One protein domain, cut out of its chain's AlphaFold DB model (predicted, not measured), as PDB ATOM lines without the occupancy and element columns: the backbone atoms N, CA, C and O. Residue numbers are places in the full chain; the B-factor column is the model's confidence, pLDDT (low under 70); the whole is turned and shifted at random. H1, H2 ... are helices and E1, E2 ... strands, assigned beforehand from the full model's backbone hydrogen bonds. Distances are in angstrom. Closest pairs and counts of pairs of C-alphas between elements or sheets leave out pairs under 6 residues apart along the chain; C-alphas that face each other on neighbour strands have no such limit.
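AT A GLANCE: This is residues 31 to 220 of the 387 residues of an uncharacterized protein of Clostridiales bacterium (UniProt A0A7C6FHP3). One wide, twisted sheet of nine antiparallel strands runs through the domain, its short strands E1 to E4 at one end and the longer strands, E7 and E8 the longest, towards the other; helix H1 crosses one face over E2, E3, E4 and E9, and helix H3 covers the other face over E6 and E8. The short helix H2, set between two long links, is on the same face as H1. The printed part has 190 residues, with three named helices and nine named strands in the order H1 E1 E2 E3 E4 H2 E5 E6 E7 E8 E9 H3; the sheet's order is E1 E2 E3 E4 E9 E8 E7 E6 E5, and the class is mixed, helices and strands. The whole is compact, with a radius of gyration of the C-alphas of 17.4 A and spans of 50 by 45 by 26 A.

HOW THE PARTS SIT: The printed part begins with H1, residues 31 to 46, followed by E1, residues 51 to 54, E2, 57 to 62, E3, 65 to 69, and E4, 80 to 86. After H2, residues 111 to 115, come E5, residues 131 to 137, E6, 144 to 152, E7, 155 to 167, E8, 170 to 181, E9, 184 to 192, and H3, residues 199 to 213. H1 is on the sheet at a height of 9.0 A, and its line runs across the strands, at 80 degrees to E3 on the local plane. It lies over E3 and E9, and only just over E2 and E4, with 3 of its C-alphas on each. The closest C-alphas of H1 and E4 are those of Asn 37 and Ala 83, 5.7 A apart. E1 to E4 form a meander, each strand the antiparallel neighbour of the one before; N 52 and O 59 of the hairpin E1 and E2 are 2.8 A apart, within hydrogen-bond range, as are N 60 and O 67 of E2 and E3, 2.9 A, and N 84 and O 66 of E3 and E4, 2.8 A. E4 is the antiparallel neighbour of E9, with N 85 and O 188 at 2.8 A. H2 is on the sheet at a height of 8.4 A and only just over E7, with 3 of its C-alphas. The closest C-alphas of H2 and E9 are those of Leu 111 and Asp 184, 5.7 A. E5 to E9 form a second meander, with N 134 and O 147 of E5 and E6 at 2.8 A, N 162 and O 146 of E7 and E6 at 2.8 A, N 161 and O 176 of E7 and E8 at 2.9 A, and N 177 and O 189 of E8 and E9 at 2.7 A. H3 is on the sheet at a height of 8.1 A, over E8 and E6, slantwise to the strands at 52 degrees to E6 on the local plane. Its closest C-alpha pair with E5 is Gln 213 and Val 133, 5.2 A. With H1 on one face and H3 on the other, the domain has three layers, helices on both faces of a sheet. H1 and H3 are apart. In H1, H2 and H3 every O i to N i+4 pair is within hydrogen-bond range.

IN THESE COORDINATES: H1 begins at C-alpha 31, (-16.830, 15.382, 43.615), and is 22.1 A long. E1, E2, E3 and E4 measure 9.4, 16.7, 13.2 and 17.3 A, and H2 6.1 A. E5 and E6 measure 18.2 and 26.5 A. E7, 35.7 A, starts at C-alpha 155, (1.380, -6.781, 34.845); E8 measures 35.3 A and E9 24.3 A. H3, 21.0 A, ends at C-alpha 213, (-11.948, -0.100, 24.000).

THE WHOLE: The two C-alphas farthest apart are those of Glu 48 and Ala 217, 51.5 A. The printed part has no cut. The long links are E4 to H2, 24 residues, and H2 to E5, 15 residues. Residues 126 to 127 pair with residues 218 to 219, antiparallel. The mean pLDDT of the printed part is 90.9, and residues 91 to 97 are under 70.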
ATOM      1  N   ALA A  31     -16.646  15.139  42.185       95.12
ATOM      2  CA  ALA A  31     -16.830  15.382  43.615       95.12
ATOM      3  C   ALA A  31     -16.084  14.378  44.519       95.12
ATOM      4  O   ALA A  31     -15.753  14.714  45.652       95.12
ATOM      5  N   GLU A  32     -15.820  13.150  44.054       95.88
ATOM      6  CA  GLU A  32     -15.029  12.169  44.815       95.88
ATOM      7  C   GLU A  32     -13.538  12.547  44.827       95.88
ATOM      8  O   GLU A  32     -12.876  12.392  45.852       95.88
ATOM      9  N   ILE A  33     -13.032  13.088  43.714       95.62
ATOM     10  CA  ILE A  33     -11.657  13.590  43.572       95.62
ATOM     11  C   ILE A  33     -11.470  14.849  44.432       95.62
ATOM     12  O   ILE A  33     -10.517  14.942  45.207       95.62
ATOM     13  N   GLU A  34     -12.414  15.791  44.361       94.31
ATOM     14  CA  GLU A  34     -12.416  17.012  45.176       94.31
ATOM     15  C   GLU A  34     -12.479  16.691  46.677       94.31
ATOM     16  O   GLU A  34     -11.719  17.256  47.467       94.31
ATOM     17  N   LEU A  35     -13.337  15.746  47.081       95.12
ATOM     18  CA  LEU A  35     -13.453  15.316  48.475       95.12
ATOM     19  C   LEU A  35     -12.154  14.688  48.991       95.12
ATOM     20  O   LEU A  35     -11.762  14.933  50.133       95.12
ATOM     21  N   PHE A  36     -11.478  13.890  48.166       95.88
ATOM     22  CA  PHE A  36     -10.182  13.320  48.514       95.88
ATOM     23  C   PHE A  36      -9.123  14.405  48.745       95.88
ATOM     24  O   PHE A  36      -8.463  14.407  49.787       95.88
ATOM     25  N   ASN A  37      -9.017  15.368  47.823       95.12
ATOM     26  CA  ASN A  37      -8.109  16.508  47.955       95.12
ATOM     27  C   ASN A  37      -8.393  17.302  49.240       95.12
ATOM     28  O   ASN A  37      -7.469  17.616  49.993       95.12
ATOM     29  N   GLN A  38      -9.670  17.576  49.518       94.38
ATOM     30  CA  GLN A  38     -10.102  18.300  50.711       94.38
ATOM     31  C   GLN A  38      -9.771  17.541  52.002       94.38
ATOM     32  O   GLN A  38      -9.284  18.136  52.960       94.38
ATOM     33  N   THR A  39      -9.985  16.225  52.026       93.44
ATOM     34  CA  THR A  39      -9.710  15.390  53.207       93.44
ATOM     35  C   THR A  39      -8.225  15.419  53.572       93.44
ATOM     36  O   THR A  39      -7.873  15.565  54.743       93.44
ATOM     37  N   LEU A  40      -7.334  15.330  52.579       93.88
ATOM     38  CA  LEU A  40      -5.892  15.426  52.822       93.88
ATOM     39  C   LEU A  40      -5.458  16.840  53.227       93.88
ATOM     40  O   LEU A  40      -4.577  16.982  54.075       93.88
ATOM     41  N   LEU A  41      -6.086  17.884  52.678       94.69
ATOM     42  CA  LEU A  41      -5.848  19.262  53.110       94.69
ATOM     43  C   LEU A  41      -6.241  19.470  54.578       94.69
ATOM     44  O   LEU A  41      -5.460  20.026  55.347       94.69
ATOM     45  N   GLU A  42      -7.411  18.983  54.991       93.50
ATOM     46  CA  GLU A  42      -7.865  19.042  56.385       93.50
ATOM     47  C   GLU A  42      -6.917  18.293  57.325       93.50
ATOM     48  O   GLU A  42      -6.611  18.789  58.411       93.50
ATOM     49  N   HIS A  43      -6.393  17.147  56.885       91.69
ATOM     50  CA  HIS A  43      -5.368  16.412  57.618       91.69
ATOM     51  C   HIS A  43      -4.084  17.239  57.788       91.69
ATOM     52  O   HIS A  43      -3.566  17.366  58.895       91.69
ATOM     53  N   ALA A  44      -3.608  17.882  56.718       92.44
ATOM     54  CA  ALA A  44      -2.426  18.742  56.762       92.44
ATOM     55  C   ALA A  44      -2.587  19.967  57.667       92.44
ATOM     56  O   ALA A  44      -1.644  20.338  58.369       92.44
ATOM     57  N   VAL A  45      -3.778  20.570  57.676       93.31
ATOM     58  CA  VAL A  45      -4.123  21.667  58.588       93.31
ATOM     59  C   VAL A  45      -4.133  21.178  60.037       93.31
ATOM     60  O   VAL A  45      -3.585  21.850  60.908       93.31
ATOM     61  N   ALA A  46      -4.725  20.010  60.309       91.81
ATOM     62  CA  ALA A  46      -4.794  19.438  61.654       91.81
ATOM     63  C   ALA A  46      -3.412  19.072  62.223       91.81
ATOM     64  O   ALA A  46      -3.200  19.176  63.430       91.81
ATOM     65  N   GLU A  47      -2.476  18.672  61.361       91.25
ATOM     66  CA  GLU A  47      -1.082  18.389  61.717       91.25
ATOM     67  C   GLU A  47      -0.179  19.636  61.770       91.25
ATOM     68  O   GLU A  47       0.993  19.519  62.125       91.25
ATOM     69  N   GLU A  48      -0.700  20.820  61.429       90.69
ATOM     70  CA  GLU A  48       0.064  22.073  61.338       90.69
ATOM     71  C   GLU A  48       1.303  21.948  60.418       90.69
ATOM     72  O   GLU A  48       2.373  22.498  60.703       90.69
ATOM     73  N   GLN A  49       1.175  21.206  59.309       90.50
ATOM     74  CA  GLN A  49       2.300  20.952  58.404       90.50
ATOM     75  C   GLN A  49       2.768  22.232  57.688       90.50
ATOM     76  O   GLN A  49       1.943  23.014  57.209       90.50
ATOM     77  N   PRO A  50       4.088  22.450  57.541       89.31
ATOM     78  CA  PRO A  50       4.617  23.586  56.795       89.31
ATOM     79  C   PRO A  50       4.577  23.353  55.277       89.31
ATOM     80  O   PRO A  50       4.670  22.220  54.799       89.31
ATOM     81  N   THR A  51       4.541  24.441  54.503       90.38
ATOM     82  CA  THR A  51       4.805  24.400  53.055       90.38
ATOM     83  C   THR A  51       6.287  24.521  52.728       90.38
ATOM     84  O   THR A  51       7.027  25.276  53.364       90.38
ATOM     85  N   PHE A  52       6.684  23.895  51.628       90.31
ATOM     86  CA  PHE A  52       7.990  24.026  50.999       90.31
ATOM     87  C   PHE A  52       7.805  24.511  49.562       90.31
ATOM     88  O   PHE A  52       6.974  23.978  48.835       90.31
ATOM     89  N   LEU A  53       8.567  25.518  49.134       88.62
ATOM     90  CA  LEU A  53       8.515  25.974  47.745       88.62
ATOM     91  C   LEU A  53       9.318  25.013  46.859       88.62
ATOM     92  O   LEU A  53      10.516  24.837  47.085       88.62
ATOM     93  N   ASP A  54       8.676  24.455  45.838       82.62
ATOM     94  CA  ASP A  54       9.309  23.588  44.847       82.62
ATOM     95  C   ASP A  54       8.755  23.873  43.448       82.62
ATOM     96  O   ASP A  54       7.545  23.954  43.245       82.62
ATOM     97  N   GLU A  55       9.653  24.108  42.491       78.56
ATOM     98  CA  GLU A  55       9.331  24.437  41.090       78.56
ATOM     99  C   GLU A  55       8.204  25.482  40.888       78.56
ATOM    100  O   GLU A  55       7.465  25.454  39.905       78.56
ATOM    101  N   GLY A  56       8.084  26.446  41.808       79.19
ATOM    102  CA  GLY A  56       7.078  27.514  41.748       79.19
ATOM    103  C   GLY A  56       5.703  27.160  42.327       79.19
ATOM    104  O   GLY A  56       4.802  27.990  42.243       79.19
ATOM    105  N   ASN A  57       5.552  25.983  42.936       85.25
ATOM    106  CA  ASN A  57       4.373  25.569  43.696       85.25
ATOM    107  C   ASN A  57       4.734  25.333  45.169       85.25
ATOM    108  O   ASN A  57       5.909  25.245  45.529       85.25
ATOM    109  N   TYR A  58       3.720  25.213  46.022       91.31
ATOM    110  CA  TYR A  58       3.905  24.971  47.450       91.31
ATOM    111  C   TYR A  58       3.579  23.520  47.780       91.31
ATOM    112  O   TYR A  58       2.458  23.074  47.583       91.31
ATOM    113  N   ILE A  59       4.554  22.768  48.271       93.00
ATOM    114  CA  ILE A  59       4.397  21.364  48.641       93.00
ATOM    115  C   ILE A  59       4.191  21.250  50.148       93.00
ATOM    116  O   ILE A  59       4.946  21.843  50.916       93.00
ATOM    117  N   VAL A  60       3.227  20.439  50.575       93.38
ATOM    118  CA  VAL A  60       3.061  20.014  51.972       93.38
ATOM    119  C   VAL A  60       3.314  18.513  52.060       93.38
ATOM    120  O   VAL A  60       2.824  17.759  51.223       93.38
ATOM    121  N   ARG A  61       4.084  18.066  53.057       92.06
ATOM    122  CA  ARG A  61       4.408  16.645  53.270       92.06
ATOM    123  C   ARG A  61       4.125  16.253  54.707       92.06
ATOM    124  O   ARG A  61       4.688  16.866  55.609       92.06
ATOM    125  N   GLY A  62       3.321  15.214  54.892       87.94
ATOM    126  CA  GLY A  62       3.146  14.554  56.183       87.94
ATOM    127  C   GLY A  62       3.514  13.076  56.107       87.94
ATOM    128  O   GLY A  62       4.158  12.620  55.156       87.94
ATOM    129  N   GLU A  63       3.140  12.307  57.126       88.25
ATOM    130  CA  GLU A  63       3.436  10.875  57.156       88.25
ATOM    131  C   GLU A  63       2.551  10.123  56.150       88.25
ATOM    132  O   GLU A  63       1.362   9.919  56.364       88.25
ATOM    133  N   GLY A  64       3.141   9.716  55.021       88.50
ATOM    134  CA  GLY A  64       2.452   8.924  54.001       88.50
ATOM    135  C   GLY A  64       1.582   9.716  53.028       88.50
ATOM    136  O   GLY A  64       0.840   9.098  52.269       88.50
ATOM    137  N   TYR A  65       1.688  11.048  52.990       93.69
ATOM    138  CA  TYR A  65       0.984  11.867  52.002       93.69
ATOM    139  C   TYR A  65       1.750  13.125  51.578       93.69
ATOM    140  O   TYR A  65       2.634  13.622  52.281       93.69
ATOM    141  N   GLU A  66       1.374  13.649  50.415       94.44
ATOM    142  CA  GLU A  66       1.893  14.882  49.829       94.44
ATOM    143  C   GLU A  66       0.739  15.701  49.232       94.44
ATOM    144  O   GLU A  66      -0.180  15.147  48.631       94.44
ATOM    145  N   LEU A  67       0.783  17.024  49.382       94.62
ATOM    146  CA  LEU A  67      -0.115  17.963  48.710       94.62
ATOM    147  C   LEU A  67       0.699  18.953  47.890       94.62
ATOM    148  O   LEU A  67       1.738  19.436  48.338       94.62
ATOM    149  N   LEU A  68       0.170  19.313  46.729       93.38
ATOM    150  CA  LEU A  68       0.626  20.429  45.919       93.38
ATOM    151  C   LEU A  68      -0.415  21.546  46.011       93.38
ATOM    152  O   LEU A  68      -1.562  21.356  45.617       93.38
ATOM    153  N   LEU A  69      -0.020  22.708  46.516       92.56
ATOM    154  CA  LEU A  69      -0.868  23.874  46.738       92.56
ATOM    155  C   LEU A  69      -0.470  25.036  45.820       92.56
ATOM    156  O   LEU A  69       0.703  25.244  45.498       92.56
ATOM    157  N   GLY A  70      -1.467  25.839  45.448       88.25
ATOM    158  CA  GLY A  70      -1.274  27.088  44.709       88.25
ATOM    159  C   GLY A  70      -0.829  28.276  45.575       88.25
ATOM    160  O   GLY A  70      -0.506  29.333  45.035       88.25
ATOM    161  N   SER A  71      -0.814  28.128  46.904       85.94
ATOM    162  CA  SER A  71      -0.486  29.189  47.866       85.94
ATOM    163  C   SER A  71       0.384  28.688  49.020       85.94
ATOM    164  O   SER A  71       0.323  27.517  49.375       85.94
ATOM    165  N   GLU A  72       1.146  29.604  49.627       87.81
ATOM    166  CA  GLU A  72       2.020  29.337  50.785       87.81
ATOM    167  C   GLU A  72       1.252  28.992  52.060       87.81
ATOM    168  O   GLU A  72       1.747  28.261  52.909       87.81
ATOM    169  N   ASP A  73       0.050  29.536  52.222       86.94
ATOM    170  CA  ASP A  73      -0.733  29.293  53.427       86.94
ATOM    171  C   ASP A  73      -1.413  27.919  53.363       86.94
ATOM    172  O   ASP A  73      -2.019  27.569  52.340       86.94
ATOM    173  N   VAL A  74      -1.332  27.159  54.459       88.56
ATOM    174  CA  VAL A  74      -2.038  25.881  54.640       88.56
ATOM    175  C   VAL A  74      -3.285  26.159  55.462       88.56
ATOM    176  O   VAL A  74      -3.250  26.277  56.685       88.56
ATOM    177  N   SER A  75      -4.405  26.277  54.767       89.50
ATOM    178  CA  SER A  75      -5.717  26.545  55.337       89.50
ATOM    179  C   SER A  75      -6.749  25.649  54.663       89.50
ATOM    180  O   SER A  75      -6.495  25.102  53.594       89.50
ATOM    181  N   THR A  76      -7.940  25.529  55.245       89.56
ATOM    182  CA  THR A  76      -9.037  24.751  54.645       89.56
ATOM    183  C   THR A  76      -9.507  25.294  53.294       89.56
ATOM    184  O   THR A  76     -10.190  24.573  52.576       89.56
ATOM    185  N   ASP A  77      -9.149  26.538  52.959       88.75
ATOM    186  CA  ASP A  77      -9.519  27.221  51.714       88.75
ATOM    187  C   ASP A  77      -8.367  27.239  50.688       88.75
ATOM    188  O   ASP A  77      -8.470  27.878  49.637       88.75
ATOM    189  N   SER A  78      -7.243  26.581  50.990       88.94
ATOM    190  CA  SER A  78      -6.080  26.554  50.104       88.94
ATOM    191  C   SER A  78      -6.388  25.785  48.818       88.94
ATOM    192  O   SER A  78      -6.946  24.691  48.837       88.94
ATOM    193  N   LEU A  79      -5.983  26.347  47.675       89.44
ATOM    194  CA  LEU A  79      -6.176  25.704  46.377       89.44
ATOM    195  C   LEU A  79      -5.253  24.486  46.247       89.44
ATOM    196  O   LEU A  79      -4.039  24.651  46.102       89.44
ATOM    197  N   VAL A  80      -5.833  23.286  46.246       91.50
ATOM    198  CA  VAL A  80      -5.119  22.026  46.001       91.50
ATOM    199  C   VAL A  80      -5.001  21.787  44.496       91.50
ATOM    200  O   VAL A  80      -6.000  21.684  43.793       91.50
ATOM    201  N   LEU A  81      -3.768  21.699  44.004       90.25
ATOM    202  CA  LEU A  81      -3.427  21.392  42.610       90.25
ATOM    203  C   LEU A  81      -3.198  19.890  42.382       90.25
ATOM    204  O   LEU A  81      -3.237  19.420  41.246       90.25
ATOM    205  N   GLY A  82      -2.929  19.147  43.455       92.12
ATOM    206  CA  GLY A  82      -2.774  17.699  43.450       92.12
ATOM    207  C   GLY A  82      -2.557  17.172  44.863       92.12
ATOM    208  O   GLY A  82      -2.055  17.885  45.733       92.12
ATOM    209  N   ALA A  83      -2.942  15.926  45.091       95.12
ATOM    210  CA  ALA A  83      -2.824  15.256  46.375       95.12
ATOM    211  C   ALA A  83      -2.361  13.816  46.169       95.12
ATOM    212  O   ALA A  83      -2.732  13.183  45.183       95.12
ATOM    213  N   ALA A  84      -1.552  13.284  47.079       96.19
ATOM    214  CA  ALA A  84      -1.059  11.920  46.989       96.19
ATOM    215  C   ALA A  84      -0.997  11.225  48.350       96.19
ATOM    216  O   ALA A  84      -0.632  11.846  49.342       96.19
ATOM    217  N   ILE A  85      -1.293   9.924  48.370       95.19
ATOM    218  CA  ILE A  85      -0.993   9.003  49.473       95.19
ATOM    219  C   ILE A  85       0.051   8.004  48.978       95.19
ATOM    220  O   ILE A  85      -0.053   7.487  47.865       95.19
ATOM    221  N   HIS A  86       1.033   7.697  49.818       91.94
ATOM    222  CA  HIS A  86       2.098   6.739  49.550       91.94
ATOM    223  C   HIS A  86       2.068   5.578  50.545       91.94
ATOM    224  O   HIS A  86       1.746   5.749  51.721       91.94
ATOM    225  N   TRP A  87       2.448   4.385  50.089       84.94
ATOM    226  CA  TRP A  87       2.637   3.238  50.967       84.94
ATOM    227  C   TRP A  87       3.803   3.472  51.932       84.94
ATOM    228  O   TRP A  87       4.953   3.623  51.525       84.94
ATOM    229  N   ILE A  88       3.502   3.452  53.230       80.44
ATOM    230  CA  ILE A  88       4.486   3.587  54.319       80.44
ATOM    231  C   ILE A  88       4.829   2.248  54.995       80.44
ATOM    232  O   ILE A  88       5.575   2.208  55.972       80.44
ATOM    233  N   GLY A  89       4.320   1.131  54.462       73.06
ATOM    234  CA  GLY A  89       4.474  -0.204  55.042       73.06
ATOM    235  C   GLY A  89       3.450  -0.522  56.137       73.06
ATOM    236  O   GLY A  89       3.036   0.344  56.904       73.06
ATOM    237  N   GLU A  90       3.083  -1.801  56.265       71.00
ATOM    238  CA  GLU A  90       2.067  -2.272  57.228       71.00
ATOM    239  C   GLU A  90       2.379  -1.905  58.683       71.00
ATOM    240  O   GLU A  90       1.481  -1.614  59.462       71.00
ATOM    241  N   ARG A  91       3.663  -1.913  59.067       60.34
ATOM    242  CA  ARG A  91       4.086  -1.631  60.450       60.34
ATOM    243  C   ARG A  91       3.968  -0.160  60.836       60.34
ATOM    244  O   ARG A  91       3.970   0.131  62.029       60.34
ATOM    245  N   ALA A  92       3.931   0.734  59.850       61.88
ATOM    246  CA  ALA A  92       3.749   2.163  60.067       61.88
ATOM    247  C   ALA A  92       2.266   2.559  60.030       61.88
ATOM    248  O   ALA A  92       1.906   3.611  60.548       61.88
ATOM    249  N   GLN A  93       1.392   1.707  59.479       65.25
ATOM    250  CA  GLN A  93      -0.046   1.935  59.509       65.25
ATOM    251  C   GLN A  93      -0.634   1.577  60.876       65.25
ATOM    252  O   GLN A  93      -0.536   0.457  61.379       65.25
ATOM    253  N   THR A  94      -1.307   2.549  61.461       63.34
ATOM    254  CA  THR A  94      -2.134   2.452  62.657       63.34
ATOM    255  C   THR A  94      -3.554   2.870  62.286       63.34
ATOM    256  O   THR A  94      -3.785   3.465  61.235       63.34
ATOM    257  N   ALA A  95      -4.534   2.573  63.140       65.38
ATOM    258  CA  ALA A  95      -5.901   3.034  62.900       65.38
ATOM    259  C   ALA A  95      -6.004   4.572  62.822       65.38
ATOM    260  O   ALA A  95      -6.903   5.076  62.158       65.38
ATOM    261  N   ASP A  96      -5.072   5.287  63.462       62.38
ATOM    262  CA  ASP A  96      -5.108   6.742  63.614       62.38
ATOM    263  C   ASP A  96      -4.398   7.498  62.472       62.38
ATOM    264  O   ASP A  96      -4.662   8.681  62.294       62.38
ATOM    265  N   ASN A  97      -3.536   6.840  61.681       68.94
ATOM    266  CA  ASN A  97      -2.824   7.445  60.536       68.94
ATOM    267  C   ASN A  97      -3.136   6.756  59.192       68.94
ATOM    268  O   ASN A  97      -2.433   6.954  58.200       68.94
ATOM    269  N   LYS A  98      -4.179   5.913  59.144       78.50
ATOM    270  CA  LYS A  98      -4.605   5.265  57.904       78.50
ATOM    271  C   LYS A  98      -5.317   6.276  57.008       78.50
ATOM    272  O   LYS A  98      -6.492   6.574  57.207       78.50
ATOM    273  N   LEU A  99      -4.611   6.743  55.988       87.94
ATOM    274  CA  LEU A  99      -5.174   7.582  54.937       87.94
ATOM    275  C   LEU A  99      -5.810   6.718  53.846       87.94
ATOM    276  O   LEU A  99      -5.253   5.697  53.433       87.94
ATOM    277  N   THR A 100      -6.979   7.138  53.375       92.19
ATOM    278  CA  THR A 100      -7.739   6.446  52.331       92.19
ATOM    279  C   THR A 100      -8.046   7.386  51.176       92.19
ATOM    280  O   THR A 100      -8.377   8.553  51.380       92.19
ATOM    281  N   GLY A 101      -7.964   6.855  49.963       92.88
ATOM    282  CA  GLY A 101      -8.509   7.455  48.760       92.88
ATOM    283  C   GLY A 101     -10.029   7.290  48.650       92.88
ATOM    284  O   GLY A 101     -10.687   6.783  49.568       92.88
ATOM    285  N   PRO A 102     -10.607   7.692  47.506       93.56
ATOM    286  CA  PRO A 102     -12.017   7.477  47.206       93.56
ATOM    287  C   PRO A 102     -12.437   6.016  47.395       93.56
ATOM    288  O   PRO A 102     -11.673   5.098  47.093       93.56
ATOM    289  N   ARG A 103     -13.670   5.799  47.870       94.19
ATOM    290  CA  ARG A 103     -14.289   4.465  48.028       94.19
ATOM    291  C   ARG A 103     -13.482   3.496  48.901       94.19
ATOM    292  O   ARG A 103     -13.436   2.295  48.627       94.19
ATOM    293  N   ASP A 104     -12.857   4.035  49.946       92.06
ATOM    294  CA  ASP A 104     -12.012   3.316  50.908       92.06
ATOM    295  C   ASP A 104     -10.790   2.628  50.274       92.06
ATOM    296  O   ASP A 104     -10.248   1.666  50.828       92.06
ATOM    297  N   THR A 105     -10.342   3.109  49.111       94.38
ATOM    298  CA  THR A 105      -9.078   2.663  48.514       94.38
ATOM    299  C   THR A 105      -7.906   3.091  49.388       94.38
ATOM    300  O   THR A 105      -7.941   4.130  50.043       94.38
ATOM    301  N   ALA A 106      -6.854   2.284  49.450       93.06
ATOM    302  CA  ALA A 106      -5.664   2.610  50.226       93.06
ATOM    303  C   ALA A 106      -4.451   1.884  49.643       93.06
ATOM    304  O   ALA A 106      -4.617   0.782  49.108       93.06
ATOM    305  N   PRO A 107      -3.237   2.439  49.785       92.88
ATOM    306  CA  PRO A 107      -2.032   1.676  49.512       92.88
ATOM    307  C   PRO A 107      -2.015   0.358  50.311       92.88
ATOM    308  O   PRO A 107      -2.470   0.325  51.458       92.88
ATOM    309  N   GLY A 108      -1.531  -0.721  49.692       90.00
ATOM    310  CA  GLY A 108      -1.565  -2.108  50.175       90.00
ATOM    311  C   GLY A 108      -2.816  -2.903  49.794       90.00
ATOM    312  O   GLY A 108      -2.921  -4.075  50.138       90.00
ATOM    313  N   MET A 109      -3.792  -2.284  49.125       92.25
ATOM    314  CA  MET A 109      -4.946  -2.991  48.567       92.25
ATOM    315  C   MET A 109      -4.564  -3.684  47.253       92.25
ATOM    316  O   MET A 109      -3.854  -3.092  46.443       92.25
ATOM    317  N   SER A 110      -5.081  -4.891  47.016       92.62
ATOM    318  CA  SER A 110      -4.836  -5.613  45.764       92.62
ATOM    319  C   SER A 110      -5.530  -4.960  44.567       92.62
ATOM    320  O   SER A 110      -6.604  -4.363  44.699       92.62
ATOM    321  N   LEU A 111      -4.960  -5.149  43.376       92.38
ATOM    322  CA  LEU A 111      -5.537  -4.727  42.098       92.38
ATOM    323  C   LEU A 111      -6.963  -5.257  41.904       92.38
ATOM    324  O   LEU A 111      -7.838  -4.513  41.479       92.38
ATOM    325  N   GLU A 112      -7.217  -6.522  42.237       90.81
ATOM    326  CA  GLU A 112      -8.555  -7.121  42.141       90.81
ATOM    327  C   GLU A 112      -9.572  -6.348  42.990       90.81
ATOM    328  O   GLU A 112     -10.650  -5.987  42.516       90.81
ATOM    329  N   THR A 113      -9.196  -6.022  44.231       93.06
ATOM    330  CA  THR A 113     -10.061  -5.247  45.121       93.06
ATOM    331  C   THR A 113     -10.279  -3.840  44.571       93.06
ATOM    332  O   THR A 113     -11.401  -3.351  44.638       93.06
ATOM    333  N   LEU A 114      -9.240  -3.203  44.015       95.25
ATOM    334  CA  LEU A 114      -9.338  -1.887  43.380       95.25
ATOM    335  C   LEU A 114     -10.315  -1.896  42.200       95.25
ATOM    336  O   LEU A 114     -11.223  -1.067  42.159       95.25
ATOM    337  N   LEU A 115     -10.157  -2.840  41.268       94.19
ATOM    338  CA  LEU A 115     -11.008  -2.956  40.081       94.19
ATOM    339  C   LEU A 115     -12.475  -3.216  40.448       94.19
ATOM    340  O   LEU A 115     -13.362  -2.770  39.732       94.19
ATOM    341  N   ALA A 116     -12.743  -3.864  41.584       93.06
ATOM    342  CA  ALA A 116     -14.099  -4.054  42.097       93.06
ATOM    343  C   ALA A 116     -14.721  -2.784  42.726       93.06
ATOM    344  O   ALA A 116     -15.924  -2.762  42.990       93.06
ATOM    345  N   ARG A 117     -13.942  -1.724  43.008       94.56
ATOM    346  CA  ARG A 117     -14.456  -0.462  43.588       94.56
ATOM    347  C   ARG A 117     -15.005   0.514  42.556       94.56
ATOM    348  O   ARG A 117     -15.755   1.417  42.937       94.56
ATOM    349  N   PHE A 118     -14.644   0.364  41.288       95.00
ATOM    350  CA  PHE A 118     -15.021   1.270  40.203       95.00
ATOM    351  C   PHE A 118     -15.699   0.507  39.072       95.00
ATOM    352  O   PHE A 118     -15.612  -0.717  39.015       95.00
ATOM    353  N   ALA A 119     -16.389   1.231  38.188       95.25
ATOM    354  CA  ALA A 119     -16.931   0.634  36.974       95.25
ATOM    355  C   ALA A 119     -15.835  -0.126  36.214       95.25
ATOM    356  O   ALA A 119     -14.681   0.308  36.160       95.25
ATOM    357  N   ASN A 120     -16.203  -1.272  35.654       94.25
ATOM    358  CA  ASN A 120     -15.315  -2.093  34.848       94.25
ATOM    359  C   ASN A 120     -16.142  -2.922  33.861       94.25
ATOM    360  O   ASN A 120     -16.526  -4.059  34.145       94.25
ATOM    361  N   ASP A 121     -16.375  -2.346  32.685       93.56
ATOM    362  CA  ASP A 121     -17.065  -3.001  31.572       93.56
ATOM    363  C   ASP A 121     -16.149  -4.014  30.857       93.56
ATOM    364  O   ASP A 121     -16.596  -4.790  30.011       93.56
ATOM    365  N   ASN A 122     -14.857  -4.028  31.199       91.94
ATOM    366  CA  ASN A 122     -13.815  -4.834  30.578       91.94
ATOM    367  C   ASN A 122     -13.143  -5.770  31.595       91.94
ATOM    368  O   ASN A 122     -11.949  -5.675  31.883       91.94
ATOM    369  N   GLN A 123     -13.915  -6.711  32.138       88.00
ATOM    370  CA  GLN A 123     -13.479  -7.612  33.217       88.00
ATOM    371  C   GLN A 123     -12.215  -8.427  32.890       88.00
ATOM    372  O   GLN A 123     -11.451  -8.767  33.790       88.00
ATOM    373  N   TYR A 124     -11.966  -8.700  31.608       86.94
ATOM    374  CA  TYR A 124     -10.810  -9.474  31.145       86.94
ATOM    375  C   TYR A 124      -9.610  -8.605  30.728       86.94
ATOM    376  O   TYR A 124      -8.563  -9.128  30.327       86.94
ATOM    377  N   LEU A 125      -9.750  -7.276  30.818       90.88
ATOM    378  CA  LEU A 125      -8.768  -6.277  30.391       90.88
ATOM    379  C   LEU A 125      -8.298  -6.517  28.945       90.88
ATOM    380  O   LEU A 125      -7.095  -6.586  28.652       90.88
ATOM    381  N   ALA A 126      -9.271  -6.690  28.049       90.88
ATOM    382  CA  ALA A 126      -9.064  -6.727  26.610       90.88
ATOM    383  C   ALA A 126      -8.553  -5.367  26.106       90.88
ATOM    384  O   ALA A 126      -8.987  -4.318  26.580       90.88
ATOM    385  N   GLY A 127      -7.581  -5.370  25.202       91.44
ATOM    386  CA  GLY A 127      -6.983  -4.149  24.677       91.44
ATOM    387  C   GLY A 127      -5.663  -4.431  23.976       91.44
ATOM    388  O   GLY A 127      -5.532  -5.381  23.198       91.44
ATOM    389  N   ARG A 128      -4.659  -3.618  24.299       91.19
ATOM    390  CA  ARG A 128      -3.279  -3.746  23.820       91.19
ATOM    391  C   ARG A 128      -2.358  -4.276  24.919       91.19
ATOM    392  O   ARG A 128      -2.679  -4.119  26.095       91.19
ATOM    393  N   PRO A 129      -1.190  -4.849  24.586       88.00
ATOM    394  CA  PRO A 129      -0.239  -5.323  25.594       88.00
ATOM    395  C   PRO A 129       0.225  -4.251  26.592       88.00
ATOM    396  O   PRO A 129       0.687  -4.600  27.670       88.00
ATOM    397  N   ASP A 130       0.095  -2.966  26.253       92.38
ATOM    398  CA  ASP A 130       0.508  -1.833  27.087       92.38
ATOM    399  C   ASP A 130      -0.654  -1.100  27.785       92.38
ATOM    400  O   ASP A 130      -0.434  -0.314  28.706       92.38
ATOM    401  N   SER A 131      -1.900  -1.345  27.370       94.75
ATOM    402  CA  SER A 131      -3.046  -0.541  27.801       94.75
ATOM    403  C   SER A 131      -4.396  -1.230  27.584       94.75
ATOM    404  O   SER A 131      -4.560  -2.072  26.698       94.75
ATOM    405  N   ALA A 132      -5.386  -0.871  28.400       96.38
ATOM    406  CA  ALA A 132      -6.782  -1.271  28.206       96.38
ATOM    407  C   ALA A 132      -7.734  -0.242  28.826       96.38
ATOM    408  O   ALA A 132      -7.411   0.378  29.838       96.38
ATOM    409  N   VAL A 133      -8.918  -0.085  28.240       97.56
ATOM    410  CA  VAL A 133      -9.983   0.767  28.787       97.56
ATOM    411  C   VAL A 133     -10.889  -0.069  29.683       97.56
ATOM    412  O   VAL A 133     -11.315  -1.151  29.287       97.56
ATOM    413  N   LEU A 134     -11.179   0.428  30.884       96.81
ATOM    414  CA  LEU A 134     -12.104  -0.181  31.840       96.81
ATOM    415  C   LEU A 134     -13.550   0.210  31.532       96.81
ATOM    416  O   LEU A 134     -14.424  -0.648  31.510       96.81
ATOM    417  N   TYR A 135     -13.795   1.499  31.297       96.94
ATOM    418  CA  TYR A 135     -15.109   2.044  30.954       96.94
ATOM    419  C   TYR A 135     -14.975   3.439  30.335       96.94
ATOM    420  O   TYR A 135     -13.991   4.149  30.565       96.94
ATOM    421  N   ILE A 136     -16.012   3.850  29.605       97.06
ATOM    422  CA  ILE A 136     -16.240   5.229  29.162       97.06
ATOM    423  C   ILE A 136     -17.722   5.519  29.395       97.06
ATOM    424  O   ILE A 136     -18.574   4.911  28.751       97.06
ATOM    425  N   ASP A 137     -18.029   6.446  30.298       96.69
ATOM    426  CA  ASP A 137     -19.401   6.811  30.651       96.69
ATOM    427  C   ASP A 137     -19.668   8.297  30.389       96.69
ATOM    428  O   ASP A 137     -18.921   9.168  30.838       96.69
ATOM    429  N   GLY A 138     -20.754   8.589  29.675       94.00
ATOM    430  CA  GLY A 138     -21.173   9.948  29.324       94.00
ATOM    431  C   GLY A 138     -20.696  10.453  27.954       94.00
ATOM    432  O   GLY A 138     -20.007   9.773  27.191       94.00
ATOM    433  N   GLU A 139     -21.104  11.682  27.623       93.12
ATOM    434  CA  GLU A 139     -20.751  12.368  26.374       93.12
ATOM    435  C   GLU A 139     -20.691  13.893  26.582       93.12
ATOM    436  O   GLU A 139     -21.569  14.479  27.223       93.12
ATOM    437  N   LEU A 140     -19.678  14.552  26.006       91.44
ATOM    438  CA  LEU A 140     -19.569  16.014  26.021       91.44
ATOM    439  C   LEU A 140     -20.788  16.653  25.320       91.44
ATOM    440  O   LEU A 140     -21.240  16.148  24.292       91.44
ATOM    441  N   PRO A 141     -21.337  17.775  25.824       88.81
ATOM    442  CA  PRO A 141     -20.774  18.673  26.839       88.81
ATOM    443  C   PRO A 141     -21.101  18.294  28.295       88.81
ATOM    444  O   PRO A 141     -20.729  19.036  29.204       88.81
ATOM    445  N   ALA A 142     -21.818  17.191  28.539       92.50
ATOM    446  CA  ALA A 142     -21.933  16.655  29.893       92.50
ATOM    447  C   ALA A 142     -20.591  16.038  30.322       92.50
ATOM    448  O   ALA A 142     -19.724  15.779  29.487       92.50
ATOM    449  N   ALA A 143     -20.400  15.838  31.627       93.62
ATOM    450  CA  ALA A 143     -19.168  15.233  32.112       93.62
ATOM    451  C   ALA A 143     -19.015  13.806  31.559       93.62
ATOM    452  O   ALA A 143     -19.990  13.051  31.533       93.62
ATOM    453  N   VAL A 144     -17.802  13.459  31.133       97.50
ATOM    454  CA  VAL A 144     -17.436  12.117  30.667       97.50
ATOM    455  C   VAL A 144     -16.449  11.531  31.657       97.50
ATOM    456  O   VAL A 144     -15.421  12.147  31.927       97.50
ATOM    457  N   SER A 145     -16.759  10.359  32.195       97.62
ATOM    458  CA  SER A 145     -15.880   9.638  33.112       97.62
ATOM    459  C   SER A 145     -15.230   8.479  32.373       97.62
ATOM    460  O   SER A 145     -15.917   7.710  31.703       97.62
ATOM    461  N   VAL A 146     -13.921   8.332  32.504       97.81
ATOM    462  CA  VAL A 146     -13.151   7.269  31.853       97.81
ATOM    463  C   VAL A 146     -12.350   6.531  32.910       97.81
ATOM    464  O   VAL A 146     -11.833   7.150  33.833       97.81
ATOM    465  N   GLY A 147     -12.252   5.213  32.787       97.69
ATOM    466  CA  GLY A 147     -11.265   4.414  33.504       97.69
ATOM    467  C   GLY A 147     -10.395   3.674  32.502       97.69
ATOM    468  O   GLY A 147     -10.922   3.089  31.556       97.69
ATOM    469  N   PHE A 148      -9.084   3.671  32.692       96.75
ATOM    470  CA  PHE A 148      -8.163   2.894  31.867       96.75
ATOM    471  C   PHE A 148      -6.936   2.464  32.670       96.75
ATOM    472  O   PHE A 148      -6.699   2.925  33.785       96.75
ATOM    473  N   ILE A 149      -6.168   1.536  32.111       97.00
ATOM    474  CA  ILE A 149      -4.956   1.012  32.732       97.00
ATOM    475  C   ILE A 149      -3.754   1.154  31.810       97.00
ATOM    476  O   ILE A 149      -3.878   1.043  30.587       97.00
ATOM    477  N   THR A 150      -2.589   1.289  32.434       96.50
ATOM    478  CA  THR A 150      -1.283   1.093  31.803       96.50
ATOM    479  C   THR A 150      -0.664  -0.174  32.373       96.50
ATOM    480  O   THR A 150      -0.690  -0.408  33.588       96.50
ATOM    481  N   ARG A 151      -0.117  -1.016  31.501       92.75
ATOM    482  CA  ARG A 151       0.392  -2.339  31.861       92.75
ATOM    483  C   ARG A 151       1.596  -2.725  31.011       92.75
ATOM    484  O   ARG A 151       1.905  -2.085  30.016       92.75
ATOM    485  N   ASP A 152       2.249  -3.797  31.417       88.50
ATOM    486  CA  ASP A 152       3.203  -4.543  30.608       88.50
ATOM    487  C   ASP A 152       2.728  -6.002  30.574       88.50
ATOM    488  O   ASP A 152       2.942  -6.778  31.514       88.50
ATOM    489  N   GLY A 153       1.995  -6.357  29.518       86.75
ATOM    490  CA  GLY A 153       1.287  -7.628  29.440       86.75
ATOM    491  C   GLY A 153       0.210  -7.735  30.524       86.75
ATOM    492  O   GLY A 153      -0.619  -6.841  30.684       86.75
ATOM    493  N   GLN A 154       0.228  -8.806  31.314       85.94
ATOM    494  CA  GLN A 154      -0.672  -8.986  32.456       85.94
ATOM    495  C   GLN A 154      -0.284  -8.144  33.679       85.94
ATOM    496  O   GLN A 154      -1.076  -8.026  34.616       85.94
ATOM    497  N   ASN A 155       0.920  -7.563  33.705       86.88
ATOM    498  CA  ASN A 155       1.380  -6.781  34.845       86.88
ATOM    499  C   ASN A 155       0.856  -5.343  34.758       86.88
ATOM    500  O   ASN A 155       1.428  -4.504  34.061       86.88
ATOM    501  N   VAL A 156      -0.238  -5.055  35.461       92.19
ATOM    502  CA  VAL A 156      -0.783  -3.697  35.567       92.19
ATOM    503  C   VAL A 156       0.145  -2.836  36.418       92.19
ATOM    504  O   VAL A 156       0.495  -3.214  37.530       92.19
ATOM    505  N   GLN A 157       0.526  -1.676  35.888       95.38
ATOM    506  CA  GLN A 157       1.421  -0.715  36.541       95.38
ATOM    507  C   GLN A 157       0.661   0.503  37.069       95.38
ATOM    508  O   GLN A 157       1.071   1.133  38.043       95.38
ATOM    509  N   MET A 158      -0.440   0.859  36.407       97.75
ATOM    510  CA  MET A 158      -1.250   2.018  36.751       97.75
ATOM    511  C   MET A 158      -2.712   1.752  36.424       97.75
ATOM    512  O   MET A 158      -3.020   1.224  35.354       97.75
ATOM    513  N   VAL A 159      -3.599   2.184  37.313       98.06
ATOM    514  CA  VAL A 159      -5.025   2.362  37.024       98.06
ATOM    515  C   VAL A 159      -5.341   3.850  37.126       98.06
ATOM    516  O   VAL A 159      -5.005   4.477  38.128       98.06
ATOM    517  N   GLU A 160      -5.958   4.420  36.100       98.00
ATOM    518  CA  GLU A 160      -6.285   5.843  36.015       98.00
ATOM    519  C   GLU A 160      -7.787   6.024  35.796       98.00
ATOM    520  O   GLU A 160      -8.398   5.333  34.977       98.00
ATOM    521  N   HIS A 161      -8.382   6.944  36.555       97.88
ATOM    522  CA  HIS A 161      -9.769   7.349  36.388       97.88
ATOM    523  C   HIS A 161      -9.864   8.857  36.198       97.88
ATOM    524  O   HIS A 161      -9.506   9.621  37.095       97.88
ATOM    525  N   ASP A 162     -10.441   9.253  35.071       97.25
ATOM    526  CA  ASP A 162     -10.501  10.630  34.604       97.25
ATOM    527  C   ASP A 162     -11.938  11.119  34.500       97.25
ATOM    528  O   ASP A 162     -12.857  10.365  34.172       97.25
ATOM    529  N   VAL A 163     -12.120  12.417  34.719       97.25
ATOM    530  CA  VAL A 163     -13.366  13.140  34.492       97.25
ATOM    531  C   VAL A 163     -13.084  14.334  33.586       97.25
ATOM    532  O   VAL A 163     -12.402  15.290  33.958       97.25
ATOM    533  N   TYR A 164     -13.656  14.283  32.388       96.88
ATOM    534  CA  TYR A 164     -13.678  15.378  31.430       96.88
ATOM    535  C   TYR A 164     -14.940  16.208  31.648       96.88
ATOM    536  O   TYR A 164     -16.043  15.663  31.642       96.88
ATOM    537  N   TYR A 165     -14.811  17.523  31.814       94.81
ATOM    538  CA  TYR A 165     -15.963  18.398  32.045       94.81
ATOM    539  C   TYR A 165     -15.818  19.768  31.374       94.81
ATOM    540  O   TYR A 165     -14.722  20.279  31.148       94.81
ATOM    541  N   GLN A 166     -16.955  20.380  31.038       93.38
ATOM    542  CA  GLN A 166     -16.996  21.681  30.376       93.38
ATOM    543  C   GLN A 166     -16.573  22.806  31.336       93.38
ATOM    544  O   GLN A 166     -17.220  23.021  32.362       93.38
ATOM    545  N   ALA A 167     -15.558  23.586  30.958       89.44
ATOM    546  CA  ALA A 167     -15.115  24.768  31.696       89.44
ATOM    547  C   ALA A 167     -14.940  25.963  30.745       89.44
ATOM    548  O   ALA A 167     -13.981  26.059  29.976       89.44
ATOM    549  N   GLY A 168     -15.897  26.896  30.778       87.56
ATOM    550  CA  GLY A 168     -15.926  28.016  29.836       87.56
ATOM    551  C   GLY A 168     -16.106  27.527  28.396       87.56
ATOM    552  O   GLY A 168     -17.067  26.815  28.109       87.56
ATOM    553  N   GLU A 169     -15.192  27.901  27.498       87.00
ATOM    554  CA  GLU A 169     -15.196  27.457  26.093       87.00
ATOM    555  C   GLU A 169     -14.421  26.140  25.863       87.00
ATOM    556  O   GLU A 169     -14.558  25.524  24.804       87.00
ATOM    557  N   GLY A 170     -13.644  25.680  26.852       92.75
ATOM    558  CA  GLY A 170     -12.812  24.474  26.772       92.75
ATOM    559  C   GLY A 170     -13.315  23.314  27.632       92.75
ATOM    560  O   GLY A 170     -14.367  23.394  28.270       92.75
ATOM    561  N   VAL A 171     -12.540  22.232  27.645       94.94
ATOM    562  CA  VAL A 171     -12.798  21.020  28.432       94.94
ATOM    563  C   VAL A 171     -11.635  20.809  29.396       94.94
ATOM    564  O   VAL A 171     -10.483  20.748  28.973       94.94
ATOM    565  N   MET A 172     -11.924  20.721  30.689       94.62
ATOM    566  CA  MET A 172     -10.934  20.385  31.713       94.62
ATOM    567  C   MET A 172     -10.906  18.877  31.936       94.62
ATOM    568  O   MET A 172     -11.921  18.204  31.750       94.62
ATOM    569  N   ARG A 173      -9.740  18.373  32.346       94.88
ATOM    570  CA  ARG A 173      -9.517  16.977  32.724       94.88
ATOM    571  C   ARG A 173      -8.935  16.934  34.128       94.88
ATOM    572  O   ARG A 173      -7.887  17.531  34.379       94.88
ATOM    573  N   GLU A 174      -9.609  16.221  35.011       95.19
ATOM    574  CA  GLU A 174      -9.135  15.918  36.360       95.19
ATOM    575  C   GLU A 174      -9.251  14.426  36.603       95.19
ATOM    576  O   GLU A 174     -10.207  13.806  36.145       95.19
ATOM    577  N   GLY A 175      -8.282  13.854  37.306       96.50
ATOM    578  CA  GLY A 175      -8.219  12.412  37.465       96.50
ATOM    579  C   GLY A 175      -7.506  11.968  38.726       96.50
ATOM    580  O   GLY A 175      -6.928  12.763  39.477       96.50
ATOM    581  N   ILE A 176      -7.574  10.664  38.954       97.75
ATOM    582  CA  ILE A 176      -6.888   9.958  40.027       97.75
ATOM    583  C   ILE A 176      -6.165   8.735  39.465       97.75
ATOM    584  O   ILE A 176      -6.700   7.987  38.652       97.75
ATOM    585  N   GLN A 177      -4.938   8.546  39.926       97.88
ATOM    586  CA  GLN A 177      -4.009   7.505  39.525       97.88
ATOM    587  C   GLN A 177      -3.714   6.592  40.710       97.88
ATOM    588  O   GLN A 177      -3.436   7.065  41.815       97.88
ATOM    589  N   PHE A 178      -3.720   5.290  40.460       98.12
ATOM    590  CA  PHE A 178      -3.323   4.244  41.391       98.12
ATOM    591  C   PHE A 178      -2.084   3.542  40.838       98.12
ATOM    592  O   PHE A 178      -2.187   2.779  39.877       98.12
ATOM    593  N   THR A 179      -0.919   3.788  41.438       97.69
ATOM    594  CA  THR A 179       0.315   3.072  41.087       97.69
ATOM    595  C   THR A 179       0.247   1.664  41.653       97.69
ATOM    596  O   THR A 179      -0.027   1.497  42.843       97.69
ATOM    597  N   ILE A 180       0.518   0.666  40.814       95.62
ATOM    598  CA  ILE A 180       0.478  -0.750  41.167       95.62
ATOM    599  C   ILE A 180       1.887  -1.331  41.073       95.62
ATOM    600  O   ILE A 180       2.546  -1.223  40.039       95.62
ATOM    601  N   GLU A 181       2.340  -1.988  42.137       89.25
ATOM    602  CA  GLU A 181       3.568  -2.784  42.125       89.25
ATOM    603  C   GLU A 181       3.297  -4.140  42.768       89.25
ATOM    604  O   GLU A 181       2.682  -4.233  43.826       89.25
ATOM    605  N   SER A 182       3.758  -5.215  42.125       82.75
ATOM    606  CA  SER A 182       3.534  -6.596  42.590       82.75
ATOM    607  C   SER A 182       2.057  -6.951  42.836       82.75
ATOM    608  O   SER A 182       1.760  -7.837  43.631       82.75
ATOM    609  N   GLY A 183       1.134  -6.284  42.134       85.75
ATOM    610  CA  GLY A 183      -0.309  -6.507  42.253       85.75
ATOM    611  C   GLY A 183      -1.009  -5.700  43.348       85.75
ATOM    612  O   GLY A 183      -2.230  -5.806  43.451       85.75
ATOM    613  N   ASP A 184      -0.286  -4.867  44.103       92.06
ATOM    614  CA  ASP A 184      -0.840  -4.033  45.172       92.06
ATOM    615  C   ASP A 184      -0.669  -2.536  44.877       92.06
ATOM    616  O   ASP A 184       0.289  -2.109  44.230       92.06
ATOM    617  N   ILE A 185      -1.593  -1.717  45.384       95.19
ATOM    618  CA  ILE A 185      -1.509  -0.255  45.297       95.19
ATOM    619  C   ILE A 185      -0.324   0.234  46.137       95.19
ATOM    620  O   ILE A 185      -0.300   0.040  47.351       95.19
ATOM    621  N   THR A 186       0.619   0.955  45.540       94.81
ATOM    622  CA  THR A 186       1.737   1.587  46.261       94.81
ATOM    623  C   THR A 186       1.570   3.091  46.426       94.81
ATOM    624  O   THR A 186       2.109   3.670  47.373       94.81
ATOM    625  N   ALA A 187       0.792   3.734  45.557       96.12
ATOM    626  CA  ALA A 187       0.466   5.148  45.666       96.12
ATOM    627  C   ALA A 187      -0.904   5.462  45.061       96.12
ATOM    628  O   ALA A 187      -1.357   4.797  44.131       96.12
ATOM    629  N   ILE A 188      -1.537   6.507  45.583       97.56
ATOM    630  CA  ILE A 188      -2.763   7.107  45.053       97.56
ATOM    631  C   ILE A 188      -2.451   8.578  44.808       97.56
ATOM    632  O   ILE A 188      -1.943   9.221  45.721       97.56
ATOM    633  N   ARG A 189      -2.720   9.124  43.621       97.00
ATOM    634  CA  ARG A 189      -2.395  10.515  43.275       97.00
ATOM    635  C   ARG A 189      -3.493  11.155  42.442       97.00
ATOM    636  O   ARG A 189      -3.892  10.587  41.437       97.00
ATOM    637  N   THR A 190      -3.935  12.350  42.801       97.06
ATOM    638  CA  THR A 190      -4.789  13.172  41.941       97.06
ATOM    639  C   THR A 190      -3.970  14.106  41.073       97.06
ATOM    640  O   THR A 190      -2.862  14.524  41.426       97.06
ATOM    641  N   PHE A 191      -4.539  14.452  39.926       92.69
ATOM    642  CA  PHE A 191      -3.985  15.447  39.031       92.69
ATOM    643  C   PHE A 191      -5.103  16.271  38.393       92.69
ATOM    644  O   PHE A 191      -6.215  15.793  38.174       92.69
ATOM    645  N   ALA A 192      -4.770  17.510  38.046       89.31
ATOM    646  CA  ALA A 192      -5.614  18.388  37.257       89.31
ATOM    647  C   ALA A 192      -4.817  18.924  36.066       89.31
ATOM    648  O   ALA A 192      -3.654  19.322  36.204       89.31
ATOM    649  N   ALA A 193      -5.431  18.934  34.884       85.44
ATOM    650  CA  ALA A 193      -4.840  19.571  33.717       85.44
ATOM    651  C   ALA A 193      -4.638  21.070  33.990       85.44
ATOM    652  O   ALA A 193      -5.549  21.765  34.434       85.44
ATOM    653  N   LYS A 194      -3.435  21.587  33.708       80.88
ATOM    654  CA  LYS A 194      -3.114  23.013  33.917       80.88
ATOM    655  C   LYS A 194      -3.884  23.937  32.973       80.88
ATOM    656  O   LYS A 194      -4.120  25.094  33.306       80.88
ATOM    657  N   GLU A 195      -4.232  23.437  31.793       87.19
ATOM    658  CA  GLU A 195      -4.906  24.187  30.741       87.19
ATOM    659  C   GLU A 195      -6.095  23.387  30.212       87.19
ATOM    660  O   GLU A 195      -6.023  22.163  30.077       87.19
ATOM    661  N   ALA A 196      -7.180  24.091  29.892       92.19
ATOM    662  CA  ALA A 196      -8.344  23.483  29.271       92.19
ATOM    663  C   ALA A 196      -8.016  23.051  27.836       92.19
ATOM    664  O   ALA A 196      -7.484  23.828  27.037       92.19
ATOM    665  N   LEU A 197      -8.399  21.826  27.490       93.94
ATOM    666  CA  LEU A 197      -8.350  21.320  26.129       93.94
ATOM    667  C   LEU A 197      -9.361  22.065  25.252       93.94
ATOM    668  O   LEU A 197     -10.444  22.468  25.689       93.94
ATOM    669  N   SER A 198      -9.030  22.203  23.968       94.75
ATOM    670  CA  SER A 198     -10.038  22.573  22.973       94.75
ATOM    671  C   SER A 198     -11.080  21.456  22.837       94.75
ATOM    672  O   SER A 198     -10.764  20.286  23.046       94.75
ATOM    673  N   GLN A 199     -12.300  21.799  22.412       92.44
ATOM    674  CA  GLN A 199     -13.362  20.815  22.152       92.44
ATOM    675  C   GLN A 199     -12.909  19.696  21.205       92.44
ATOM    676  O   GLN A 199     -13.205  18.530  21.436       92.44
ATOM    677  N   GLN A 200     -12.156  20.054  20.158       93.94
ATOM    678  CA  GLN A 200     -11.642  19.079  19.200       93.94
ATOM    679  C   GLN A 200     -10.612  18.148  19.847       93.94
ATOM    680  O   GLN A 200     -10.711  16.943  19.683       93.94
ATOM    681  N   ALA A 201      -9.671  18.694  20.622       94.94
ATOM    682  CA  ALA A 201      -8.650  17.888  21.290       94.94
ATOM    683  C   ALA A 201      -9.265  16.902  22.297       94.94
ATOM    684  O   ALA A 201      -8.882  15.739  22.320       94.94
ATOM    685  N   ALA A 202     -10.260  17.340  23.076       94.31
ATOM    686  CA  ALA A 202     -10.977  16.454  23.990       94.31
ATOM    687  C   ALA A 202     -11.770  15.367  23.242       94.31
ATOM    688  O   ALA A 202     -11.785  14.214  23.666       94.31
ATOM    689  N   ALA A 203     -12.402  15.709  22.113       93.25
ATOM    690  CA  ALA A 203     -13.096  14.733  21.277       93.25
ATOM    691  C   ALA A 203     -12.134  13.695  20.674       93.25
ATOM    692  O   ALA A 203     -12.466  12.512  20.661       93.25
ATOM    693  N   ASP A 204     -10.952  14.122  20.224       96.25
ATOM    694  CA  ASP A 204      -9.928  13.238  19.663       96.25
ATOM    695  C   ASP A 204      -9.358  12.285  20.732       96.25
ATOM    696  O   ASP A 204      -9.224  11.090  20.467       96.25
ATOM    697  N   GLU A 205      -9.088  12.770  21.954       95.12
ATOM    698  CA  GLU A 205      -8.656  11.924  23.082       95.12
ATOM    699  C   GLU A 205      -9.716  10.875  23.448       95.12
ATOM    700  O   GLU A 205      -9.416   9.683  23.536       95.12
ATOM    701  N   LEU A 206     -10.976  11.297  23.606       96.25
ATOM    702  CA  LEU A 206     -12.078  10.383  23.921       96.25
ATOM    703  C   LEU A 206     -12.330   9.379  22.789       96.25
ATOM    704  O   LEU A 206     -12.690   8.236  23.061       96.25
ATOM    705  N   GLN A 207     -12.142   9.775  21.527       96.31
ATOM    706  CA  GLN A 207     -12.254   8.851  20.402       96.31
ATOM    707  C   GLN A 207     -11.125   7.818  20.408       96.31
ATOM    708  O   GLN A 207     -11.406   6.640  20.225       96.31
ATOM    709  N   ALA A 208      -9.882   8.218  20.687       95.94
ATOM    710  CA  ALA A 208      -8.766   7.278  20.793       95.94
ATOM    711  C   ALA A 208      -8.990   6.232  21.901       95.94
ATOM    712  O   ALA A 208      -8.642   5.064  21.729       95.94
ATOM    713  N   LEU A 209      -9.608   6.632  23.016       95.94
ATOM    714  CA  LEU A 209     -10.008   5.715  24.085       95.94
ATOM    715  C   LEU A 209     -11.129   4.766  23.643       95.94
ATOM    716  O   LEU A 209     -11.068   3.579  23.940       95.94
ATOM    717  N   ARG A 210     -12.130   5.250  22.897       95.50
ATOM    718  CA  ARG A 210     -13.176   4.382  22.325       95.50
ATOM    719  C   ARG A 210     -12.596   3.370  21.343       95.50
ATOM    720  O   ARG A 210     -12.916   2.193  21.439       95.50
ATOM    721  N   ASP A 211     -11.699   3.810  20.464       95.50
ATOM    722  CA  ASP A 211     -11.006   2.925  19.528       95.50
ATOM    723  C   ASP A 211     -10.195   1.862  20.293       95.50
ATOM    724  O   ASP A 211     -10.233   0.687  19.942       95.50
ATOM    725  N   LEU A 212      -9.514   2.248  21.382       94.31
ATOM    726  CA  LEU A 212      -8.801   1.316  22.261       94.31
ATOM    727  C   LEU A 212      -9.744   0.339  22.983       94.31
ATOM    728  O   LEU A 212      -9.373  -0.812  23.185       94.31
ATOM    729  N   GLN A 213     -10.948   0.767  23.367       92.75
ATOM    730  CA  GLN A 213     -11.948  -0.100  24.000       92.75
ATOM    731  C   GLN A 213     -12.448  -1.203  23.048       92.75
ATOM    732  O   GLN A 213     -12.840  -2.276  23.501       92.75
ATOM    733  N   GLU A 214     -12.414  -0.965  21.733       91.94
ATOM    734  CA  GLU A 214     -12.764  -1.962  20.713       91.94
ATOM    735  C   GLU A 214     -11.613  -2.943  20.397       91.94
ATOM    736  O   GLU A 214     -11.836  -3.982  19.760       91.94
ATOM    737  N   GLU A 215     -10.388  -2.661  20.854       89.94
ATOM    738  CA  GLU A 215      -9.226  -3.531  20.649       89.94
ATOM    739  C   GLU A 215      -9.355  -4.817  21.473       89.94
ATOM    740  O   GLU A 215      -9.457  -4.807  22.695       89.94
ATOM    741  N   ASN A 216      -9.288  -5.959  20.791       83.94
ATOM    742  CA  ASN A 216      -9.363  -7.285  21.413       83.94
ATOM    743  C   ASN A 216      -8.150  -8.159  21.059       83.94
ATOM    744  O   ASN A 216      -8.193  -9.382  21.182       83.94
ATOM    745  N   ALA A 217      -7.068  -7.535  20.581       77.38
ATOM    746  CA  ALA A 217      -5.860  -8.236  20.159       77.38
ATOM    747  C   ALA A 217      -5.130  -8.909  21.331       77.38
ATOM    748  O   ALA A 217      -4.447  -9.912  21.133       77.38
ATOM    749  N   TYR A 218      -5.281  -8.372  22.543       82.88
ATOM    750  CA  TYR A 218      -4.685  -8.909  23.758       82.88
ATOM    751  C   TYR A 218      -5.708  -8.940  24.896       82.88
ATOM    752  O   TYR A 218      -6.393  -7.950  25.139       82.88
ATOM    753  N   ILE A 219      -5.773 -10.053  25.628       83.06
ATOM    754  CA  ILE A 219      -6.652 -10.252  26.789       83.06
ATOM    755  C   ILE A 219      -5.766 -10.681  27.962       83.06
ATOM    756  O   ILE A 219      -5.176 -11.758  27.909       83.06
ATOM    757  N   ALA A 220      -5.655  -9.851  29.009       79.62
ATOM    758  CA  ALA A 220      -4.787 -10.187  30.145       79.62
ATOM    759  C   ALA A 220      -5.378 -11.311  30.990       79.62
ATOM    760  O   ALA A 220      -4.703 -12.297  31.254       79.62
TER     761      ALA A 220